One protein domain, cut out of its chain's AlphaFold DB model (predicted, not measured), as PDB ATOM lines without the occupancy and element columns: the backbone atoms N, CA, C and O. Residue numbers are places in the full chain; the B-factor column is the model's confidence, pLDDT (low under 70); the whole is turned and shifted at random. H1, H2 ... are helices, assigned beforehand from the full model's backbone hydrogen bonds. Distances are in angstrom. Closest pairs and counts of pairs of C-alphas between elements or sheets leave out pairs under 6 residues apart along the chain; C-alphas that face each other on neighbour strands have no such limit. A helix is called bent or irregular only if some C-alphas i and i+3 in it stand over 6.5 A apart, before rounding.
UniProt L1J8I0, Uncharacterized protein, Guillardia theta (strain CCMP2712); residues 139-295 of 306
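AT A GLANCE: This is residues 139 to 295 of the 306 residues of an uncharacterized protein of Guillardia theta (strain CCMP2712) (UniProt L1J8I0). Two long helices, H2 and H3, run opposite ways as a narrow wedge, and a third long helix, H6, runs across its wide end, making a triangular frame. H1 stands crosswise between H2 and H3 in the narrower part, and H4 lies nearer the wide end, packing on H2, H3 and H6. H5 packs on the side of H2 away from H3, and short H7 packs on the last residues of H3. The printed part has 157 residues with seven named helices, H1 to H7 in order, and no named strand, in the class all helix. It is compact, with a radius of gyration of the C-alphas of 17.1 A and spans of 50 by 40 by 24 A.

HOW THE PARTS SIT: H1, residues 139 to 148, touches H2, residues 163 to 188, about perpendicular at 88 degrees; the closest C-alphas, of Phe 145 and Ala 180, are 5.6 A apart. H1 also touches H3, residues 192 to 218, about perpendicular at 77 degrees, closest at the C-alphas of Ala 147 and Ala 202, 3.8 A. H2 and H3 are close but not clearly touching, with a shallow tilt of 23 degrees, opposite ways; their closest C-alphas, of Lys 188 and Met 194, are 6.3 A apart. H4, residues 223 to 236, touches H2 at a steep tilt of 65 degrees, closest at the C-alphas of Ser 172 and Phe 235, 5.2 A. H4 touches H3 with residues 223 to 227 alone, closest at the C-alphas of Cys 217 and Leu 223, 6.1 A. H5, residues 240 to 255, touches H2 at a steep tilt of 57 degrees, closest at the C-alphas of Ala 171 and Ala 246, 4.7 A. H6, residues 261 to 282, touches H4, closest at the C-alphas of His 224 and Val 273, 6.2 A, and is near H2. H7, residues 287 to 294, touches H3, closest at the C-alphas of Ser 218 and Arg 287, 5.5 A. H1 and H4 are apart. Every O i to N i+4 pair is within hydrogen-bond range in H1, H3, H4, H5, H6 and H7, and 17 of 22 in H2.

IN THESE COORDINATES: H1 begins at C-alpha 139, (126.490, 196.596, 152.903). H2 spans 36.5 A and is irregular, with C-alphas 185 and 188 7.4 A apart. H3 spans 38.8 A, H4 20.0 A, H5 22.6 A and H6 31.7 A. H7 ends at C-alpha 294, (131.363, 188.707, 171.732).

THE WHOLE: The two C-alphas farthest apart, of Thr 190 and Gln 282, are 50.1 A apart. The printed part has no cut. The link from H1 to H2 is long, with 14 residues; the other links are tight. Residues 190 to 196, of which 192 to 196 belong to H3, stand free, as do residues 255 to 261. The mean pLDDT of the printed part is 85.1; it is under 70 at residues 139 to 144, 183 to 192 and 283 to 285.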
ATOM      1  N   GLN A 139     125.930 197.950 152.872       63.31
ATOM      2  CA  GLN A 139     126.490 196.596 152.903       63.31
ATOM      3  C   GLN A 139     127.645 196.421 151.917       63.31
ATOM      4  O   GLN A 139     128.668 195.852 152.290       63.31
ATOM      5  N   GLU A 140     127.509 196.940 150.694       64.81
ATOM      6  CA  GLU A 140     128.618 196.974 149.739       64.81
ATOM      7  C   GLU A 140     129.781 197.786 150.325       64.81
ATOM      8  O   GLU A 140     130.899 197.293 150.325       64.81
ATOM      9  N   ALA A 141     129.534 198.948 150.933       64.44
ATOM     10  CA  ALA A 141     130.581 199.778 151.531       64.44
ATOM     11  C   ALA A 141     131.352 199.045 152.644       64.44
ATOM     12  O   ALA A 141     132.574 199.122 152.697       64.44
ATOM     13  N   VAL A 142     130.665 198.279 153.500       65.62
ATOM     14  CA  VAL A 142     131.306 197.465 154.552       65.62
ATOM     15  C   VAL A 142     132.125 196.311 153.965       65.62
ATOM     16  O   VAL A 142     133.238 196.042 154.422       65.62
ATOM     17  N   PHE A 143     131.588 195.625 152.956       69.56
ATOM     18  CA  PHE A 143     132.303 194.564 152.248       69.56
ATOM     19  C   PHE A 143     133.580 195.107 151.595       69.56
ATOM     20  O   PHE A 143     134.659 194.553 151.782       69.56
ATOM     21  N   LEU A 144     133.465 196.243 150.913       69.25
ATOM     22  CA  LEU A 144     134.552 196.911 150.205       69.25
ATOM     23  C   LEU A 144     135.607 197.453 151.160       69.25
ATOM     24  O   LEU A 144     136.793 197.231 150.945       69.25
ATOM     25  N   PHE A 145     135.179 198.063 152.263       71.75
ATOM     26  CA  PHE A 145     136.068 198.465 153.346       71.75
ATOM     27  C   PHE A 145     136.910 197.286 153.839       71.75
ATOM     28  O   PHE A 145     138.100 197.444 154.081       71.75
ATOM     29  N   THR A 146     136.308 196.103 153.972       72.62
ATOM     30  CA  THR A 146     137.010 194.916 154.477       72.62
ATOM     31  C   THR A 146     137.927 194.286 153.427       72.62
ATOM     32  O   THR A 146     138.993 193.788 153.777       72.62
ATOM     33  N   ALA A 147     137.533 194.313 152.151       76.06
ATOM     34  CA  ALA A 147     138.341 193.810 151.041       76.06
ATOM     35  C   ALA A 147     139.594 194.663 150.809       76.06
ATOM     36  O   ALA A 147     140.683 194.127 150.646       76.06
ATOM     37  N   LEU A 148     139.434 195.986 150.823       78.19
ATOM     38  CA  LEU A 148     140.467 196.918 150.371       78.19
ATOM     39  C   LEU A 148     141.390 197.394 151.493       78.19
ATOM     40  O   LEU A 148     142.518 197.786 151.224       78.19
ATOM     41  N   ASN A 149     140.945 197.327 152.751       82.06
ATOM     42  CA  ASN A 149     141.752 197.739 153.896       82.06
ATOM     43  C   ASN A 149     142.185 196.505 154.707       82.06
ATOM     44  O   ASN A 149     141.443 196.081 155.610       82.06
ATOM     45  N   PRO A 150     143.364 195.918 154.416       86.00
ATOM     46  CA  PRO A 150     143.858 194.753 155.137       86.00
ATOM     47  C   PRO A 150     144.036 195.085 156.623       86.00
ATOM     48  O   PRO A 150     144.443 196.202 156.967       86.00
ATOM     49  N   PRO A 151     143.680 194.162 157.531       90.19
ATOM     50  CA  PRO A 151     143.876 194.379 158.956       90.19
ATOM     51  C   PRO A 151     145.369 194.491 159.265       90.19
ATOM     52  O   PRO A 151     146.196 193.809 158.671       90.19
ATOM     53  N   VAL A 152     145.714 195.338 160.227       93.75
ATOM     54  CA  VAL A 152     147.102 195.515 160.674       93.75
ATOM     55  C   VAL A 152     147.209 195.265 162.168       93.75
ATOM     56  O   VAL A 152     146.198 195.175 162.873       93.75
ATOM     57  N   GLN A 153     148.438 195.138 162.666       95.00
ATOM     58  CA  GLN A 153     148.648 194.983 164.098       95.00
ATOM     59  C   GLN A 153     148.141 196.230 164.840       95.00
ATOM     60  O   GLN A 153     148.518 197.349 164.489       95.00
ATOM     61  N   PRO A 154     147.274 196.056 165.848       94.88
ATOM     62  CA  PRO A 154     146.692 197.165 166.576       94.88
ATOM     63  C   PRO A 154     147.757 197.864 167.411       94.88
ATOM     64  O   PRO A 154     148.515 197.217 168.143       94.88
ATOM     65  N   ARG A 155     147.767 199.197 167.339       93.62
ATOM     66  CA  ARG A 155     148.533 200.015 168.278       93.62
ATOM     67  C   ARG A 155     147.873 199.997 169.655       93.62
ATOM     68  O   ARG A 155     146.670 199.766 169.779       93.62
ATOM     69  N   GLU A 156     148.665 200.235 170.690       90.75
ATOM     70  CA  GLU A 156     148.138 200.390 172.041       90.75
ATOM     71  C   GLU A 156     147.404 201.727 172.170       90.75
ATOM     72  O   GLU A 156     147.848 202.743 171.640       90.75
ATOM     73  N   VAL A 157     146.248 201.699 172.828       91.88
ATOM     74  CA  VAL A 157     145.370 202.855 173.020       91.88
ATOM     75  C   VAL A 157     144.960 202.923 174.479       91.88
ATOM     76  O   VAL A 157     144.676 201.896 175.100       91.88
ATOM     77  N   THR A 158     144.926 204.136 175.019       91.50
ATOM     78  CA  THR A 158     144.545 204.376 176.413       91.50
ATOM     79  C   THR A 158     143.110 204.882 176.457       91.50
ATOM     80  O   THR A 158     142.711 205.673 175.610       91.50
ATOM     81  N   PHE A 159     142.320 204.405 177.421       91.25
ATOM     82  CA  PHE A 159     140.940 204.855 177.617       91.25
ATOM     83  C   PHE A 159     140.808 205.656 178.920       91.25
ATOM     84  O   PHE A 159     141.388 205.233 179.924       91.25
ATOM     85  N   PRO A 160     140.023 206.753 178.943       91.19
ATOM     86  CA  PRO A 160     139.313 207.356 177.804       91.19
ATOM     87  C   PRO A 160     140.280 207.882 176.731       91.19
ATOM     88  O   PRO A 160     141.402 208.268 177.050       91.19
ATOM     89  N   LEU A 161     139.857 207.841 175.461       91.31
ATOM     90  CA  LEU A 161     140.677 208.331 174.345       91.31
ATOM     91  C   LEU A 161     140.928 209.831 174.507       91.31
ATOM     92  O   LEU A 161     140.041 210.561 174.956       91.31
ATOM     93  N   SER A 162     142.106 210.297 174.088       90.88
ATOM     94  CA  SER A 162     142.325 211.736 173.945       90.88
ATOM     95  C   SER A 162     141.437 212.303 172.833       90.88
ATOM     96  O   SER A 162     140.998 211.580 171.933       90.88
ATOM     97  N   GLU A 163     141.190 213.610 172.868       88.19
ATOM     98  CA  GLU A 163     140.424 214.292 171.823       88.19
ATOM     99  C   GLU A 163     141.050 214.075 170.436       88.19
ATOM    100  O   GLU A 163     140.355 213.733 169.482       88.19
ATOM    101  N   GLU A 164     142.378 214.160 170.334       89.88
ATOM    102  CA  GLU A 164     143.105 213.909 169.087       89.88
ATOM    103  C   GLU A 164     142.958 212.464 168.594       89.88
ATOM    104  O   GLU A 164     142.764 212.228 167.399       89.88
ATOM    105  N   GLU A 165     143.025 211.477 169.489       91.50
ATOM    106  CA  GLU A 165     142.817 210.075 169.119       91.50
ATOM    107  C   GLU A 165     141.375 209.803 168.702       91.50
ATOM    108  O   GLU A 165     141.137 209.025 167.776       91.50
ATOM    109  N   PHE A 166     140.412 210.467 169.337       91.56
ATOM    110  CA  PHE A 166     139.012 210.376 168.957       91.56
ATOM    111  C   PHE A 166     138.752 210.997 167.580       91.56
ATOM    112  O   PHE A 166     138.095 210.375 166.742       91.56
ATOM    113  N   VAL A 167     139.331 212.169 167.300       92.69
ATOM    114  CA  VAL A 167     139.300 212.801 165.971       92.69
ATOM    115  C   VAL A 167     139.878 211.851 164.925       92.69
ATOM    116  O   VAL A 167     139.240 211.605 163.902       92.69
ATOM    117  N   ARG A 168     141.050 211.253 165.183       93.31
ATOM    118  CA  ARG A 168     141.672 210.283 164.263       93.31
ATOM    119  C   ARG A 168     140.827 209.025 164.096       93.31
ATOM    120  O   ARG A 168     140.742 208.490 162.995       93.31
ATOM    121  N   LEU A 169     140.157 208.560 165.147       92.12
ATOM    122  CA  LEU A 169     139.251 207.418 165.062       92.12
ATOM    123  C   LEU A 169     138.043 207.727 164.168       92.12
ATOM    124  O   LEU A 169     137.667 206.887 163.348       92.12
ATOM    125  N   LEU A 170     137.446 208.913 164.287       90.12
ATOM    126  CA  LEU A 170     136.374 209.347 163.389       90.12
ATOM    127  C   LEU A 170     136.881 209.497 161.950       90.12
ATOM    128  O   LEU A 170     136.284 208.920 161.037       90.12
ATOM    129  N   ALA A 171     138.021 210.165 161.768       90.12
ATOM    130  CA  ALA A 171     138.670 210.350 160.473       90.12
ATOM    131  C   ALA A 171     138.983 209.009 159.794       90.12
ATOM    132  O   ALA A 171     138.738 208.854 158.599       90.12
ATOM    133  N   SER A 172     139.438 208.005 160.554       88.25
ATOM    134  CA  SER A 172     139.761 206.674 160.029       88.25
ATOM    135  C   SER A 172     138.587 206.037 159.298       88.25
ATOM    136  O   SER A 172     138.752 205.481 158.215       88.25
ATOM    137  N   ARG A 173     137.372 206.155 159.842       80.12
ATOM    138  CA  ARG A 173     136.183 205.548 159.239       80.12
ATOM    139  C   ARG A 173     135.833 206.205 157.914       80.12
ATOM    140  O   ARG A 173     135.472 205.501 156.979       80.12
ATOM    141  N   GLU A 174     135.937 207.525 157.838       78.31
ATOM    142  CA  GLU A 174     135.633 208.269 156.618       78.31
ATOM    143  C   GLU A 174     136.700 208.055 155.547       78.31
ATOM    144  O   GLU A 174     136.365 207.736 154.409       78.31
ATOM    145  N   ALA A 175     137.978 208.148 155.921       81.19
ATOM    146  CA  ALA A 175     139.107 208.003 155.009       81.19
ATOM    147  C   ALA A 175     139.171 206.611 154.373       81.19
ATOM    148  O   ALA A 175     139.333 206.477 153.161       81.19
ATOM    149  N   LEU A 176     139.005 205.560 155.180       77.69
ATOM    150  CA  LEU A 176     139.060 204.175 154.711       77.69
ATOM    151  C   LEU A 176     137.847 203.815 153.833       77.69
ATOM    152  O   LEU A 176     137.961 202.974 152.939       77.69
ATOM    153  N   VAL A 177     136.689 204.449 154.059       74.94
ATOM    154  CA  VAL A 177     135.516 204.318 153.180       74.94
ATOM    155  C   VAL A 177     135.723 205.093 151.881       74.94
ATOM    156  O   VAL A 177     135.465 204.540 150.818       74.94
ATOM    157  N   GLU A 178     136.226 206.330 151.932       76.56
ATOM    158  CA  GLU A 178     136.507 207.127 150.729       76.56
ATOM    159  C   GLU A 178     137.558 206.447 149.843       76.56
ATOM    160  O   GLU A 178     137.367 206.363 148.632       76.56
ATOM    161  N   THR A 179     138.614 205.891 150.442       73.94
ATOM    162  CA  THR A 179     139.640 205.108 149.733       73.94
ATOM    163  C   THR A 179     139.006 203.905 149.039       73.94
ATOM    164  O   THR A 179     139.187 203.706 147.837       73.94
ATOM    165  N   ALA A 180     138.165 203.155 149.761       71.88
ATOM    166  CA  ALA A 180     137.445 202.029 149.185       71.88
ATOM    167  C   ALA A 180     136.522 202.459 148.031       71.88
ATOM    168  O   ALA A 180     136.449 201.776 147.014       71.88
ATOM    169  N   GLU A 181     135.831 203.596 148.147       71.12
ATOM    170  CA  GLU A 181     134.977 204.136 147.085       71.12
ATOM    171  C   GLU A 181     135.759 204.593 145.846       71.12
ATOM    172  O   GLU A 181     135.303 204.360 144.723       71.12
ATOM    173  N   GLN A 182     136.910 205.243 146.027       70.25
ATOM    174  CA  GLN A 182     137.749 205.722 144.926       70.25
ATOM    175  C   GLN A 182     138.266 204.557 144.081       70.25
ATOM    176  O   GLN A 182     138.052 204.548 142.868       70.25
ATOM    177  N   GLU A 183     138.808 203.519 144.719       66.06
ATOM    178  CA  GLU A 183     139.304 202.331 144.021       66.06
ATOM    179  C   GLU A 183     138.222 201.596 143.207       66.06
ATOM    180  O   GLU A 183     138.520 200.844 142.277       66.06
ATOM    181  N   LEU A 184     136.941 201.804 143.524       63.00
ATOM    182  CA  LEU A 184     135.822 201.199 142.798       63.00
ATOM    183  C   LEU A 184     135.364 202.020 141.607       63.00
ATOM    184  O   LEU A 184     134.907 201.439 140.616       63.00
ATOM    185  N   ARG A 185     135.478 203.352 141.689       62.34
ATOM    186  CA  ARG A 185     135.207 204.241 140.550       62.34
ATOM    187  C   ARG A 185     136.146 203.939 139.384       62.34
ATOM    188  O   ARG A 185     135.734 204.086 138.239       62.34
ATOM    189  N   GLU A 186     137.332 203.406 139.667       59.56
ATOM    190  CA  GLU A 186     138.314 202.945 138.678       59.56
ATOM    191  C   GLU A 186     137.939 201.619 137.973       59.56
ATOM    192  O   GLU A 186     138.715 201.082 137.188       59.56
ATOM    193  N   GLY A 187     136.727 201.089 138.184       54.50
ATOM    194  CA  GLY A 187     136.156 200.022 137.350       54.50
ATOM    195  C   GLY A 187     136.233 198.603 137.927       54.50
ATOM    196  O   GLY A 187     135.790 197.659 137.261       54.50
ATOM    197  N   LYS A 188     136.692 198.433 139.177       53.50
ATOM    198  CA  LYS A 188     136.884 197.120 139.835       53.50
ATOM    199  C   LYS A 188     135.605 196.267 139.989       53.50
ATOM    200  O   LYS A 188     135.690 195.057 140.181       53.50
ATOM    201  N   LEU A 189     134.402 196.841 139.852       57.78
ATOM    202  CA  LEU A 189     133.118 196.120 140.000       57.78
ATOM    203  C   LEU A 189     132.482 195.626 138.690       57.78
ATOM    204  O   LEU A 189     131.402 195.030 138.722       57.78
ATOM    205  N   THR A 190     133.107 195.877 137.540       62.00
ATOM    206  CA  THR A 190     132.471 195.647 136.231       62.00
ATOM    207  C   THR A 190     132.540 194.192 135.757       62.00
ATOM    208  O   THR A 190     131.640 193.741 135.049       62.00
ATOM    209  N   SER A 191     133.541 193.414 136.191       66.81
ATOM    210  CA  SER A 191     133.707 192.010 135.787       66.81
ATOM    211  C   SER A 191     133.330 191.014 136.895       66.81
ATOM    212  O   SER A 191     133.530 191.249 138.088       66.81
ATOM    213  N   ALA A 192     132.773 189.857 136.517       69.31
ATOM    214  CA  ALA A 192     132.433 188.796 137.472       69.31
ATOM    215  C   ALA A 192     133.676 188.185 138.145       69.31
ATOM    216  O   ALA A 192     133.627 187.842 139.324       69.31
ATOM    217  N   ALA A 193     134.792 188.103 137.415       72.00
ATOM    218  CA  ALA A 193     136.062 187.610 137.935       72.00
ATOM    219  C   ALA A 193     136.648 188.542 139.010       72.00
ATOM    220  O   ALA A 193     137.016 188.066 140.078       72.00
ATOM    221  N   MET A 194     136.652 189.862 138.789       70.69
ATOM    222  CA  MET A 194     137.144 190.818 139.795       70.69
ATOM    223  C   MET A 194     136.284 190.815 141.058       70.69
ATOM    224  O   MET A 194     136.823 190.830 142.156       70.69
ATOM    225  N   ARG A 195     134.952 190.710 140.927       71.81
ATOM    226  CA  ARG A 195     134.068 190.571 142.098       71.81
ATOM    227  C   ARG A 195     134.382 189.316 142.909       71.81
ATOM    228  O   ARG A 195     134.395 189.382 144.132       71.81
ATOM    229  N   LYS A 196     134.672 188.193 142.244       77.06
ATOM    230  CA  LYS A 196     135.094 186.960 142.918       77.06
ATOM    231  C   LYS A 196     136.435 187.139 143.640       77.06
ATOM    232  O   LYS A 196     136.562 186.682 144.770       77.06
ATOM    233  N   ASN A 197     137.399 187.819 143.022       79.50
ATOM    234  CA  ASN A 197     138.693 188.099 143.649       79.50
ATOM    235  C   ASN A 197     138.539 189.005 144.880       79.50
ATOM    236  O   ASN A 197     139.020 188.644 145.947       79.50
ATOM    237  N   LEU A 198     137.765 190.090 144.774       78.19
ATOM    238  CA  LEU A 198     137.449 190.967 145.908       78.19
ATOM    239  C   LEU A 198     136.741 190.217 147.046       78.19
ATOM    240  O   LEU A 198     136.985 190.502 148.213       78.19
ATOM    241  N   MET A 199     135.874 189.246 146.731       77.88
ATOM    242  CA  MET A 199     135.253 188.392 147.754       77.88
ATOM    243  C   MET A 199     136.285 187.523 148.467       77.88
ATOM    244  O   MET A 199     136.268 187.442 149.690       77.88
ATOM    245  N   MET A 200     137.208 186.915 147.721       83.06
ATOM    246  CA  MET A 200     138.283 186.125 148.317       83.06
ATOM    247  C   MET A 200     139.213 186.969 149.195       83.06
ATOM    248  O   MET A 200     139.608 186.508 150.265       83.06
ATOM    249  N   GLU A 201     139.544 188.189 148.767       85.06
ATOM    250  CA  GLU A 201     140.343 189.146 149.542       85.06
ATOM    251  C   GLU A 201     139.613 189.581 150.814       85.06
ATOM    252  O   GLU A 201     140.182 189.514 151.901       85.06
ATOM    253  N   ALA A 202     138.325 189.925 150.716       84.31
ATOM    254  CA  ALA A 202     137.503 190.241 151.881       84.31
ATOM    255  C   ALA A 202     137.480 189.085 152.889       84.31
ATOM    256  O   ALA A 202     137.697 189.309 154.078       84.31
ATOM    257  N   ASP A 203     137.268 187.849 152.432       85.00
ATOM    258  CA  ASP A 203     137.235 186.665 153.294       85.00
ATOM    259  C   ASP A 203     138.609 186.352 153.912       85.00
ATOM    260  O   ASP A 203     138.699 185.852 155.039       85.00
ATOM    261  N   ALA A 204     139.702 186.616 153.191       88.75
ATOM    262  CA  ALA A 204     141.058 186.507 153.724       88.75
ATOM    263  C   ALA A 204     141.302 187.553 154.822       88.75
ATOM    264  O   ALA A 204     141.631 187.181 155.950       88.75
ATOM    265  N   ASN A 205     141.008 188.825 154.544       90.06
ATOM    266  CA  ASN A 205     141.153 189.929 155.492       90.06
ATOM    267  C   ASN A 205     140.251 189.762 156.722       90.06
ATOM    268  O   ASN A 205     140.641 190.105 157.836       90.06
ATOM    269  N   GLN A 206     139.040 189.214 156.565       87.56
ATOM    270  CA  GLN A 206     138.162 188.904 157.697       87.56
ATOM    271  C   GLN A 206     138.752 187.826 158.604       87.56
ATOM    272  O   GLN A 206     138.691 187.965 159.829       87.56
ATOM    273  N   ARG A 207     139.324 186.765 158.022       89.50
ATOM    274  CA  ARG A 207     139.996 185.708 158.787       89.50
ATOM    275  C   ARG A 207     141.208 186.256 159.527       89.50
ATOM    276  O   ARG A 207     141.295 186.072 160.735       89.50
ATOM    277  N   GLU A 208     142.058 187.013 158.844       92.75
ATOM    278  CA  GLU A 208     143.232 187.634 159.457       92.75
ATOM    279  C   GLU A 208     142.845 188.606 160.580       92.75
ATOM    280  O   GLU A 208     143.381 188.533 161.686       92.75
ATOM    281  N   ARG A 209     141.831 189.455 160.357       92.12
ATOM    282  CA  ARG A 209     141.300 190.363 161.383       92.12
ATOM    283  C   ARG A 209     140.843 189.583 162.606       92.12
ATOM    284  O   ARG A 209     141.168 189.962 163.728       92.12
ATOM    285  N   ARG A 210     140.065 188.517 162.402       92.25
ATOM    286  CA  ARG A 210     139.572 187.671 163.493       92.25
ATOM    287  C   ARG A 210     140.734 187.069 164.279       92.25
ATOM    288  O   ARG A 210     140.697 187.104 165.503       92.25
ATOM    289  N   ASP A 211     141.749 186.559 163.592       94.12
ATOM    290  CA  ASP A 211     142.884 185.892 164.222       94.12
ATOM    291  C   ASP A 211     143.749 186.887 165.022       94.12
ATOM    292  O   ASP A 211     144.115 186.594 166.162       94.12
ATOM    293  N   ILE A 212     143.973 188.107 164.507       95.06
ATOM    294  CA  ILE A 212     144.628 189.196 165.255       95.06
ATOM    295  C   ILE A 212     143.815 189.548 166.507       95.06
ATOM    296  O   ILE A 212     144.358 189.592 167.612       95.06
ATOM    297  N   LEU A 213     142.506 189.782 166.372       94.25
ATOM    298  CA  LEU A 213     141.665 190.158 167.512       94.25
ATOM    299  C   LEU A 213     141.625 189.050 168.576       94.25
ATOM    300  O   LEU A 213     141.775 189.341 169.762       94.25
ATOM    301  N   LEU A 214     141.501 187.786 168.162       93.38
ATOM    302  CA  LEU A 214     141.552 186.634 169.059       93.38
ATOM    303  C   LEU A 214     142.900 186.554 169.786       93.38
ATOM    304  O   LEU A 214     142.923 186.331 170.995       93.38
ATOM    305  N   GLN A 215     144.017 186.784 169.090       94.31
ATOM    306  CA  GLN A 215     145.347 186.796 169.697       94.31
ATOM    307  C   GLN A 215     145.449 187.843 170.815       94.31
ATOM    308  O   GLN A 215     145.948 187.538 171.899       94.31
ATOM    309  N   HIS A 216     144.952 189.064 170.606       93.38
ATOM    310  CA  HIS A 216     144.984 190.113 171.634       93.38
ATOM    311  C   HIS A 216     144.004 189.834 172.781       93.38
ATOM    312  O   HIS A 216     144.386 189.962 173.946       93.38
ATOM    313  N   CYS A 217     142.794 189.347 172.494       91.50
ATOM    314  CA  CYS A 217     141.849 188.928 173.534       91.50
ATOM    315  C   CYS A 217     142.376 187.750 174.363       91.50
ATOM    316  O   CYS A 217     142.225 187.739 175.584       91.50
ATOM    317  N   SER A 218     143.095 186.805 173.747       90.12
ATOM    318  CA  SER A 218     143.755 185.704 174.459       90.12
ATOM    319  C   SER A 218     144.825 186.185 175.444       90.12
ATOM    320  O   SER A 218     145.125 185.482 176.404       90.12
ATOM    321  N   ARG A 219     145.350 187.407 175.266       90.00
ATOM    322  CA  ARG A 219     146.275 188.088 176.190       90.00
ATOM    323  C   ARG A 219     145.556 188.952 177.236       90.00
ATOM    324  O   ARG A 219     146.220 189.631 178.008       90.00
ATOM    325  N   GLY A 220     144.223 188.929 177.271       88.19
ATOM    326  CA  GLY A 220     143.405 189.710 178.202       88.19
ATOM    327  C   GLY A 220     143.110 191.141 177.744       88.19
ATOM    328  O   GLY A 220     142.615 191.933 178.540       88.19
ATOM    329  N   ARG A 221     143.397 191.496 176.485       91.06
ATOM    330  CA  ARG A 221     143.067 192.825 175.946       91.06
ATOM    331  C   ARG A 221     141.606 192.882 175.497       91.06
ATOM    332  O   ARG A 221     141.109 191.945 174.873       91.06
ATOM    333  N   SER A 222     140.935 194.003 175.764       93.31
ATOM    334  CA  SER A 222     139.563 194.249 175.296       93.31
ATOM    335  C   SER A 222     139.469 194.142 173.769       93.31
ATOM    336  O   SER A 222     140.318 194.663 173.035       93.31
ATOM    337  N   LEU A 223     138.404 193.495 173.288       93.62
ATOM    338  CA  LEU A 223     138.086 193.391 171.865       93.62
ATOM    339  C   LEU A 223     137.875 194.780 171.251       93.62
ATOM    340  O   LEU A 223     138.357 195.060 170.151       93.62
ATOM    341  N   HIS A 224     137.172 195.653 171.971       93.38
ATOM    342  CA  HIS A 224     136.890 197.019 171.557       93.38
ATOM    343  C   HIS A 224     138.160 197.869 171.470       93.38
ATOM    344  O   HIS A 224     138.413 198.459 170.420       93.38
ATOM    345  N   ALA A 225     138.992 197.858 172.517       94.62
ATOM    346  CA  ALA A 225     140.269 198.575 172.529       94.62
ATOM    347  C   ALA A 225     141.181 198.115 171.383       94.62
ATOM    348  O   ALA A 225     141.700 198.929 170.623       94.62
ATOM    349  N   THR A 226     141.288 196.799 171.189       95.12
ATOM    350  CA  THR A 226     142.081 196.202 170.105       95.12
ATOM    351  C   THR A 226     141.549 196.610 168.726       95.12
ATOM    352  O   THR A 226     142.322 196.956 167.835       95.12
ATOM    353  N   SER A 227     140.228 196.622 168.538       92.69
ATOM    354  CA  SER A 227     139.607 197.025 167.269       92.69
ATOM    355  C   SER A 227     139.840 198.505 166.946       92.69
ATOM    356  O   SER A 227     140.034 198.853 165.783       92.69
ATOM    357  N   ILE A 228     139.835 199.373 167.962       93.25
ATOM    358  CA  ILE A 228     140.134 200.805 167.821       93.25
ATOM    359  C   ILE A 228     141.611 201.015 167.488       93.25
ATOM    360  O   ILE A 228     141.920 201.714 166.525       93.25
ATOM    361  N   GLY A 229     142.513 200.353 168.215       95.00
ATOM    362  CA  GLY A 229     143.948 200.394 167.931       95.00
ATOM    363  C   GLY A 229     144.284 199.912 166.518       95.00
ATOM    364  O   GLY A 229     145.160 200.473 165.867       95.00
ATOM    365  N   MET A 230     143.552 198.916 166.008       94.44
ATOM    366  CA  MET A 230     143.670 198.465 164.618       94.44
ATOM    367  C   MET A 230     143.226 199.552 163.638       94.44
ATOM    368  O   MET A 230     143.958 199.843 162.704       94.44
ATOM    369  N   ALA A 231     142.064 200.177 163.849       90.94
ATOM    370  CA  ALA A 231     141.563 201.222 162.953       90.94
ATOM    371  C   ALA A 231     142.502 202.438 162.886       90.94
ATOM    372  O   ALA A 231     142.745 202.969 161.806       90.94
ATOM    373  N   LEU A 232     143.069 202.844 164.026       93.38
ATOM    374  CA  LEU A 232     144.040 203.935 164.084       93.38
ATOM    375  C   LEU A 232     145.351 203.565 163.383       93.38
ATOM    376  O   LEU A 232     145.851 204.349 162.591       93.38
ATOM    377  N   ALA A 233     145.858 202.347 163.592       94.31
ATOM    378  CA  ALA A 233     147.037 201.870 162.875       94.31
ATOM    379  C   ALA A 233     146.803 201.763 161.354       94.31
ATOM    380  O   ALA A 233     147.698 202.079 160.581       94.31
ATOM    381  N   GLN A 234     145.603 201.366 160.907       91.38
ATOM    382  CA  GLN A 234     145.236 201.384 159.483       91.38
ATOM    383  C   GLN A 234     145.210 202.815 158.927       91.38
ATOM    384  O   GLN A 234     145.653 203.042 157.806       91.38
ATOM    385  N   PHE A 235     144.702 203.773 159.704       91.00
ATOM    386  CA  PHE A 235     144.661 205.180 159.314       91.00
ATOM    387  C   PHE A 235     146.055 205.792 159.181       91.00
ATOM    388  O   PHE A 235     146.310 206.512 158.221       91.00
ATOM    389  N   ASP A 236     146.966 205.449 160.092       91.25
ATOM    390  CA  ASP A 236     148.344 205.950 160.094       91.25
ATOM    391  C   ASP A 236     149.142 205.507 158.848       91.25
ATOM    392  O   ASP A 236     150.160 206.114 158.524       91.25
ATOM    393  N   LEU A 237     148.672 204.477 158.132       90.69
ATOM    394  CA  LEU A 237     149.266 203.982 156.884       90.69
ATOM    395  C   LEU A 237     148.723 204.667 155.621       90.69
ATOM    396  O   LEU A 237     149.230 204.410 154.528       90.69
ATOM    397  N   LEU A 238     147.687 205.503 155.737       87.25
ATOM    398  CA  LEU A 238     147.146 206.245 154.598       87.25
ATOM    399  C   LEU A 238     148.090 207.378 154.181       87.25
ATOM    400  O   LEU A 238     148.895 207.856 154.978       87.25
ATOM    401  N   ALA A 239     147.963 207.855 152.943       89.25
ATOM    402  CA  ALA A 239     148.696 209.037 152.490       89.25
ATOM    403  C   ALA A 239     148.341 210.268 153.344       89.25
ATOM    404  O   ALA A 239     147.177 210.466 153.695       89.25
ATOM    405  N   GLU A 240     149.333 211.107 153.642       90.62
ATOM    406  CA  GLU A 240     149.192 212.272 154.530       90.62
ATOM    407  C   GLU A 240     148.063 213.214 154.080       90.62
ATOM    408  O   GLU A 240     147.198 213.567 154.877       90.62
ATOM    409  N   GLU A 241     147.959 213.484 152.776       88.94
ATOM    410  CA  GLU A 241     146.878 214.296 152.192       88.94
ATOM    411  C   GLU A 241     145.471 213.728 152.480       88.94
ATOM    412  O   GLU A 241     144.510 214.470 152.704       88.94
ATOM    413  N   VAL A 242     145.332 212.397 152.494       86.50
ATOM    414  CA  VAL A 242     144.065 211.715 152.807       86.50
ATOM    415  C   VAL A 242     143.770 211.814 154.303       86.50
ATOM    416  O   VAL A 242     142.619 212.040 154.687       86.50
ATOM    417  N   GLN A 243     144.800 211.682 155.143       90.62
ATOM    418  CA  GLN A 243     144.667 211.819 156.590       90.62
ATOM    419  C   GLN A 243     144.214 213.231 156.974       90.62
ATOM    420  O   GLN A 243     143.230 213.375 157.700       90.62
ATOM    421  N   GLU A 244     144.871 214.269 156.454       92.06
ATOM    422  CA  GLU A 244     144.550 215.670 156.756       92.06
ATOM    423  C   GLU A 244     143.109 216.020 156.380       92.06
ATOM    424  O   GLU A 244     142.348 216.550 157.196       92.06
ATOM    425  N   LYS A 245     142.691 215.650 155.166       89.75
ATOM    426  CA  LYS A 245     141.330 215.893 154.678       89.75
ATOM    427  C   LYS A 245     140.274 215.213 155.552       89.75
ATOM    428  O   LYS A 245     139.231 215.805 155.832       89.75
ATOM    429  N   ALA A 246     140.532 213.979 155.981       89.50
ATOM    430  CA  ALA A 246     139.620 213.239 156.846       89.50
ATOM    431  C   ALA A 246     139.592 213.793 158.278       89.50
ATOM    432  O   ALA A 246     138.529 213.838 158.891       89.50
ATOM    433  N   ILE A 247     140.728 214.264 158.801       93.81
ATOM    434  CA  ILE A 247     140.805 214.928 160.109       93.81
ATOM    435  C   ILE A 247     139.992 216.222 160.107       93.81
ATOM    436  O   ILE A 247     139.254 216.462 161.062       93.81
ATOM    437  N   MET A 248     140.073 217.033 159.047       91.06
ATOM    438  CA  MET A 248     139.267 218.256 158.952       91.06
ATOM    439  C   MET A 248     137.766 217.952 159.015       91.06
ATOM    440  O   MET A 248     137.061 218.538 159.831       91.06
ATOM    441  N   ARG A 249     137.288 216.970 158.242       88.75
ATOM    442  CA  ARG A 249     135.875 216.547 158.279       88.75
ATOM    443  C   ARG A 249     135.464 215.959 159.625       88.75
ATOM    444  O   ARG A 249     134.380 216.242 160.125       88.75
ATOM    445  N   ALA A 250     136.333 215.164 160.246       89.81
ATOM    446  CA  ALA A 250     136.072 214.613 161.568       89.81
ATOM    447  C   ALA A 250     135.905 215.714 162.627       89.81
ATOM    448  O   ALA A 250     135.040 215.586 163.492       89.81
ATOM    449  N   ARG A 251     136.683 216.801 162.539       92.12
ATOM    450  CA  ARG A 251     136.532 217.976 163.412       92.12
ATOM    451  C   ARG A 251     135.206 218.692 163.172       92.12
ATOM    452  O   ARG A 251     134.473 218.901 164.128       92.12
ATOM    453  N   GLU A 252     134.840 218.939 161.915       90.38
ATOM    454  CA  GLU A 252     133.527 219.512 161.568       90.38
ATOM    455  C   GLU A 252     132.368 218.668 162.130       90.38
ATOM    456  O   GLU A 252     131.393 219.198 162.667       90.38
ATOM    457  N   ASN A 253     132.489 217.339 162.069       86.88
ATOM    458  CA  ASN A 253     131.498 216.433 162.643       86.88
ATOM    459  C   ASN A 253     131.428 216.538 164.171       86.88
ATOM    460  O   ASN A 253     130.323 216.518 164.715       86.88
ATOM    461  N   ILE A 254     132.570 216.639 164.859       88.62
ATOM    462  CA  ILE A 254     132.622 216.834 166.316       88.62
ATOM    463  C   ILE A 254     131.972 218.165 166.697       88.62
ATOM    464  O   ILE A 254     131.131 218.182 167.593       88.62
ATOM    465  N   ASP A 255     132.278 219.241 165.974       88.31
ATOM    466  CA  ASP A 255     131.708 220.571 166.216       88.31
ATOM    467  C   ASP A 255     130.184 220.596 166.009       88.31
ATOM    468  O   ASP A 255     129.467 221.363 166.652       88.31
ATOM    469  N   SER A 256     129.666 219.722 165.139       90.00
ATOM    470  CA  SER A 256     128.226 219.555 164.909       90.00
ATOM    471  C   SER A 256     127.512 218.679 165.952       90.00
ATOM    472  O   SER A 256     126.283 218.552 165.911       90.00
ATOM    473  N   MET A 257     128.248 218.048 166.878       86.69
ATOM    474  CA  MET A 257     127.651 217.195 167.903       86.69
ATOM    475  C   MET A 257     126.834 218.016 168.909       86.69
ATOM    476  O   MET A 257     127.189 219.147 169.247       86.69
ATOM    477  N   PRO A 258     125.741 217.450 169.453       89.25
ATOM    478  CA  PRO A 258     125.001 218.106 170.521       89.25
ATOM    479  C   PRO A 258     125.898 218.325 171.755       89.25
ATOM    480  O   PRO A 258     126.794 217.510 172.006       89.25
ATOM    481  N   PRO A 259     125.635 219.364 172.572       88.44
ATOM    482  CA  PRO A 259     126.380 219.612 173.804       88.44
ATOM    483  C   PRO A 259     126.452 218.362 174.692       88.44
ATOM    484  O   PRO A 259     125.434 217.724 174.963       88.44
ATOM    485  N   GLY A 260     127.662 217.991 175.117       87.19
ATOM    486  CA  GLY A 260     127.920 216.778 175.907       87.19
ATOM    487  C   GLY A 260     127.931 215.463 175.113       87.19
ATOM    488  O   GLY A 260     128.281 214.427 175.672       87.19
ATOM    489  N   GLY A 261     127.607 215.471 173.815       88.50
ATOM    490  CA  GLY A 261     127.593 214.273 172.968       88.50
ATOM    491  C   GLY A 261     128.959 213.589 172.866       88.50
ATOM    492  O   GLY A 261     129.040 212.370 173.002       88.50
ATOM    493  N   LEU A 262     130.028 214.375 172.702       88.12
ATOM    494  CA  LEU A 262     131.404 213.875 172.688       88.12
ATOM    495  C   LEU A 262     131.767 213.176 174.006       88.12
ATOM    496  O   LEU A 262     132.218 212.033 173.990       88.12
ATOM    497  N   GLN A 263     131.516 213.836 175.140       90.62
ATOM    498  CA  GLN A 263     131.823 213.298 176.467       90.62
ATOM    499  C   GLN A 263     131.077 211.980 176.720       90.62
ATOM    500  O   GLN A 263     131.696 210.985 177.088       90.62
ATOM    501  N   ASN A 264     129.777 211.936 176.414       90.31
ATOM    502  CA  ASN A 264     128.963 210.729 176.557       90.31
ATOM    503  C   ASN A 264     129.484 209.565 175.695       90.31
ATOM    504  O   ASN A 264     129.445 208.410 176.117       90.31
ATOM    505  N   LEU A 265     129.968 209.845 174.477       90.19
ATOM    506  CA  LEU A 265     130.558 208.824 173.607       90.19
ATOM    507  C   LEU A 265     131.879 208.292 174.174       90.19
ATOM    508  O   LEU A 265     132.079 207.077 174.192       90.19
ATOM    509  N   LEU A 266     132.758 209.178 174.648       91.69
ATOM    510  CA  LEU A 266     134.035 208.798 175.258       91.69
ATOM    511  C   LEU A 266     133.826 207.954 176.522       91.69
ATOM    512  O   LEU A 266     134.481 206.923 176.682       91.69
ATOM    513  N   GLU A 267     132.878 208.343 177.374       92.69
ATOM    514  CA  GLU A 267     132.498 207.594 178.575       92.69
ATOM    515  C   GLU A 267     131.939 206.216 178.221       92.69
ATOM    516  O   GLU A 267     132.443 205.209 178.714       92.69
ATOM    517  N   ALA A 268     130.988 206.135 177.285       92.31
ATOM    518  CA  ALA A 268     130.421 204.860 176.851       92.31
ATOM    519  C   ALA A 268     131.484 203.909 176.265       92.31
ATOM    520  O   ALA A 268     131.437 202.692 176.476       92.31
ATOM    521  N   MET A 269     132.466 204.446 175.530       93.31
ATOM    522  CA  MET A 269     133.593 203.664 175.016       93.31
ATOM    523  C   MET A 269     134.496 203.164 176.147       93.31
ATOM    524  O   MET A 269     134.859 201.986 176.156       93.31
ATOM    525  N   ALA A 270     134.829 204.024 177.112       94.38
ATOM    526  CA  ALA A 270     135.651 203.659 178.262       94.38
ATOM    527  C   ALA A 270     134.964 202.600 179.141       94.38
ATOM    528  O   ALA A 270     135.577 201.583 179.471       94.38
ATOM    529  N   GLU A 271     133.676 202.770 179.448       95.31
ATOM    530  CA  GLU A 271     132.874 201.796 180.195       95.31
ATOM    531  C   GLU A 271     132.833 200.436 179.499       95.31
ATOM    532  O   GLU A 271     132.979 199.390 180.140       95.31
ATOM    533  N   ARG A 272     132.678 200.425 178.170       94.56
ATOM    534  CA  ARG A 272     132.717 199.186 177.390       94.56
ATOM    535  C   ARG A 272     134.068 198.483 177.515       94.56
ATOM    536  O   ARG A 272     134.092 197.277 177.757       94.56
ATOM    537  N   VAL A 273     135.177 199.211 177.372       94.31
ATOM    538  CA  VAL A 273     136.531 198.643 177.500       94.31
ATOM    539  C   VAL A 273     136.768 198.096 178.904       94.31
ATOM    540  O   VAL A 273     137.288 196.987 179.045       94.31
ATOM    541  N   LEU A 274     136.343 198.824 179.938       94.31
ATOM    542  CA  LEU A 274     136.432 198.380 181.330       94.31
ATOM    543  C   LEU A 274     135.636 197.090 181.561       94.31
ATOM    544  O   LEU A 274     136.162 196.137 182.138       94.31
ATOM    545  N   ASN A 275     134.401 197.019 181.061       93.12
ATOM    546  CA  ASN A 275     133.552 195.834 181.182       93.12
ATOM    547  C   ASN A 275     134.125 194.617 180.439       93.12
ATOM    548  O   ASN A 275     134.173 193.518 180.999       93.12
ATOM    549  N   GLU A 276     134.596 194.795 179.203       93.00
ATOM    550  CA  GLU A 276     135.242 193.723 178.436       93.00
ATOM    551  C   GLU A 276     136.517 193.232 179.133       93.00
ATOM    552  O   GLU A 276     136.711 192.030 179.288       93.00
ATOM    553  N   THR A 277     137.353 194.145 179.630       91.44
ATOM    554  CA  THR A 277     138.591 193.793 180.345       91.44
ATOM    555  C   THR A 277     138.288 193.039 181.642       91.44
ATOM    556  O   THR A 277     138.906 192.011 181.923       91.44
ATOM    557  N   ARG A 278     137.286 193.490 182.411       90.31
ATOM    558  CA  ARG A 278     136.847 192.815 183.639       90.31
ATOM    559  C   ARG A 278     136.340 191.403 183.350       90.31
ATOM    560  O   ARG A 278     136.777 190.464 184.009       90.31
ATOM    561  N   THR A 279     135.466 191.233 182.360       89.00
ATOM    562  CA  THR A 279     134.922 189.908 182.009       89.00
ATOM    563  C   THR A 279     136.005 188.964 181.483       89.00
ATOM    564  O   THR A 279     136.081 187.831 181.941       89.00
ATOM    565  N   LEU A 280     136.931 189.444 180.643       87.00
ATOM    566  CA  LEU A 280     138.094 188.668 180.183       87.00
ATOM    567  C   LEU A 280     139.038 188.235 181.315       87.00
ATOM    568  O   LEU A 280     139.679 187.185 181.221       87.00
ATOM    569  N   SER A 281     139.157 189.050 182.368       83.31
ATOM    570  CA  SER A 281     139.958 188.709 183.548       83.31
ATOM    571  C   SER A 281     139.295 187.639 184.425       83.31
ATOM    572  O   SER A 281     139.999 186.831 185.024       83.31
ATOM    573  N   GLN A 282     137.958 187.610 184.467       81.69
ATOM    574  CA  GLN A 282     137.163 186.665 185.259       81.69
ATOM    575  C   GLN A 282     136.960 185.323 184.534       81.69
ATOM    576  O   GLN A 282     137.113 184.273 185.152       81.69
ATOM    577  N   ASP A 283     136.719 185.347 183.220       67.56
ATOM    578  CA  ASP A 283     136.506 184.170 182.355       67.56
ATOM    579  C   ASP A 283     137.829 183.567 181.832       67.56
ATOM    580  O   ASP A 283     137.914 183.069 180.707       67.56
ATOM    581  N   ALA A 284     138.903 183.624 182.629       61.09
ATOM    582  CA  ALA A 284     140.265 183.289 182.196       61.09
ATOM    583  C   ALA A 284     140.420 181.875 181.593       61.09
ATOM    584  O   ALA A 284     141.372 181.635 180.848       61.09
ATOM    585  N   THR A 285     139.494 180.963 181.894       63.34
ATOM    586  CA  THR A 285     139.522 179.552 181.495       63.34
ATOM    587  C   THR A 285     139.118 179.298 180.039       63.34
ATOM    588  O   THR A 285     139.544 178.284 179.497       63.34
ATOM    589  N   ASP A 286     138.371 180.196 179.379       78.31
ATOM    590  CA  ASP A 286     138.067 180.054 177.942       78.31
ATOM    591  C   ASP A 286     137.889 181.404 177.218       78.31
ATOM    592  O   ASP A 286     136.806 181.821 176.794       78.31
ATOM    593  N   ARG A 287     139.009 182.117 177.052       84.56
ATOM    594  CA  ARG A 287     139.067 183.392 176.311       84.56
ATOM    595  C   ARG A 287     138.658 183.247 174.839       84.56
ATOM    596  O   ARG A 287     138.217 184.225 174.236       84.56
ATOM    597  N   ALA A 288     138.808 182.055 174.257       85.25
ATOM    598  CA  ALA A 288     138.411 181.784 172.878       85.25
ATOM    599  C   ALA A 288     136.887 181.680 172.753       85.25
ATOM    600  O   ALA A 288     136.305 182.268 171.840       85.25
ATOM    601  N   GLU A 289     136.230 181.013 173.701       86.31
ATOM    602  CA  GLU A 289     134.772 180.968 173.772       86.31
ATOM    603  C   GLU A 289     134.181 182.348 174.090       86.31
ATOM    604  O   GLU A 289     133.229 182.778 173.433       86.31
ATOM    605  N   TRP A 290     134.787 183.106 175.016       89.88
ATOM    606  CA  TRP A 290     134.403 184.504 175.249       89.88
ATOM    607  C   TRP A 290     134.486 185.323 173.955       89.88
ATOM    608  O   TRP A 290     133.539 186.035 173.612       89.88
ATOM    609  N   PHE A 291     135.583 185.190 173.201       90.69
ATOM    610  CA  PHE A 291     135.751 185.880 171.926       90.69
ATOM    611  C   PHE A 291     134.669 185.470 170.923       90.69
ATOM    612  O   PHE A 291     134.046 186.340 170.322       90.69
ATOM    613  N   ALA A 292     134.381 184.174 170.783       87.69
ATOM    614  CA  ALA A 292     133.357 183.671 169.869       87.69
ATOM    615  C   ALA A 292     131.946 184.203 170.189       87.69
ATOM    616  O   ALA A 292     131.168 184.450 169.270       87.69
ATOM    617  N   ARG A 293     131.622 184.422 171.473       87.75
ATOM    618  CA  ARG A 293     130.338 185.005 171.902       87.75
ATOM    619  C   ARG A 293     130.239 186.511 171.641       87.75
ATOM    620  O   ARG A 293     129.154 187.005 171.348       87.75
ATOM    621  N   ASN A 294     131.349 187.239 171.769       87.94
ATOM    622  CA  ASN A 294     131.363 188.707 171.732       87.94
ATOM    623  C   ASN A 294     131.778 189.291 170.371       87.94
ATOM    624  O   ASN A 294     131.445 190.435 170.054       87.94
ATOM    625  N   TYR A 295     132.485 188.524 169.542       87.56
ATOM    626  CA  TYR A 295     132.892 188.938 168.207       87.56
ATOM    627  C   TYR A 295     131.779 188.683 167.188       87.56
ATOM    628  O   TYR A 295     131.383 187.551 166.929       87.56
TER     629      TYR A 295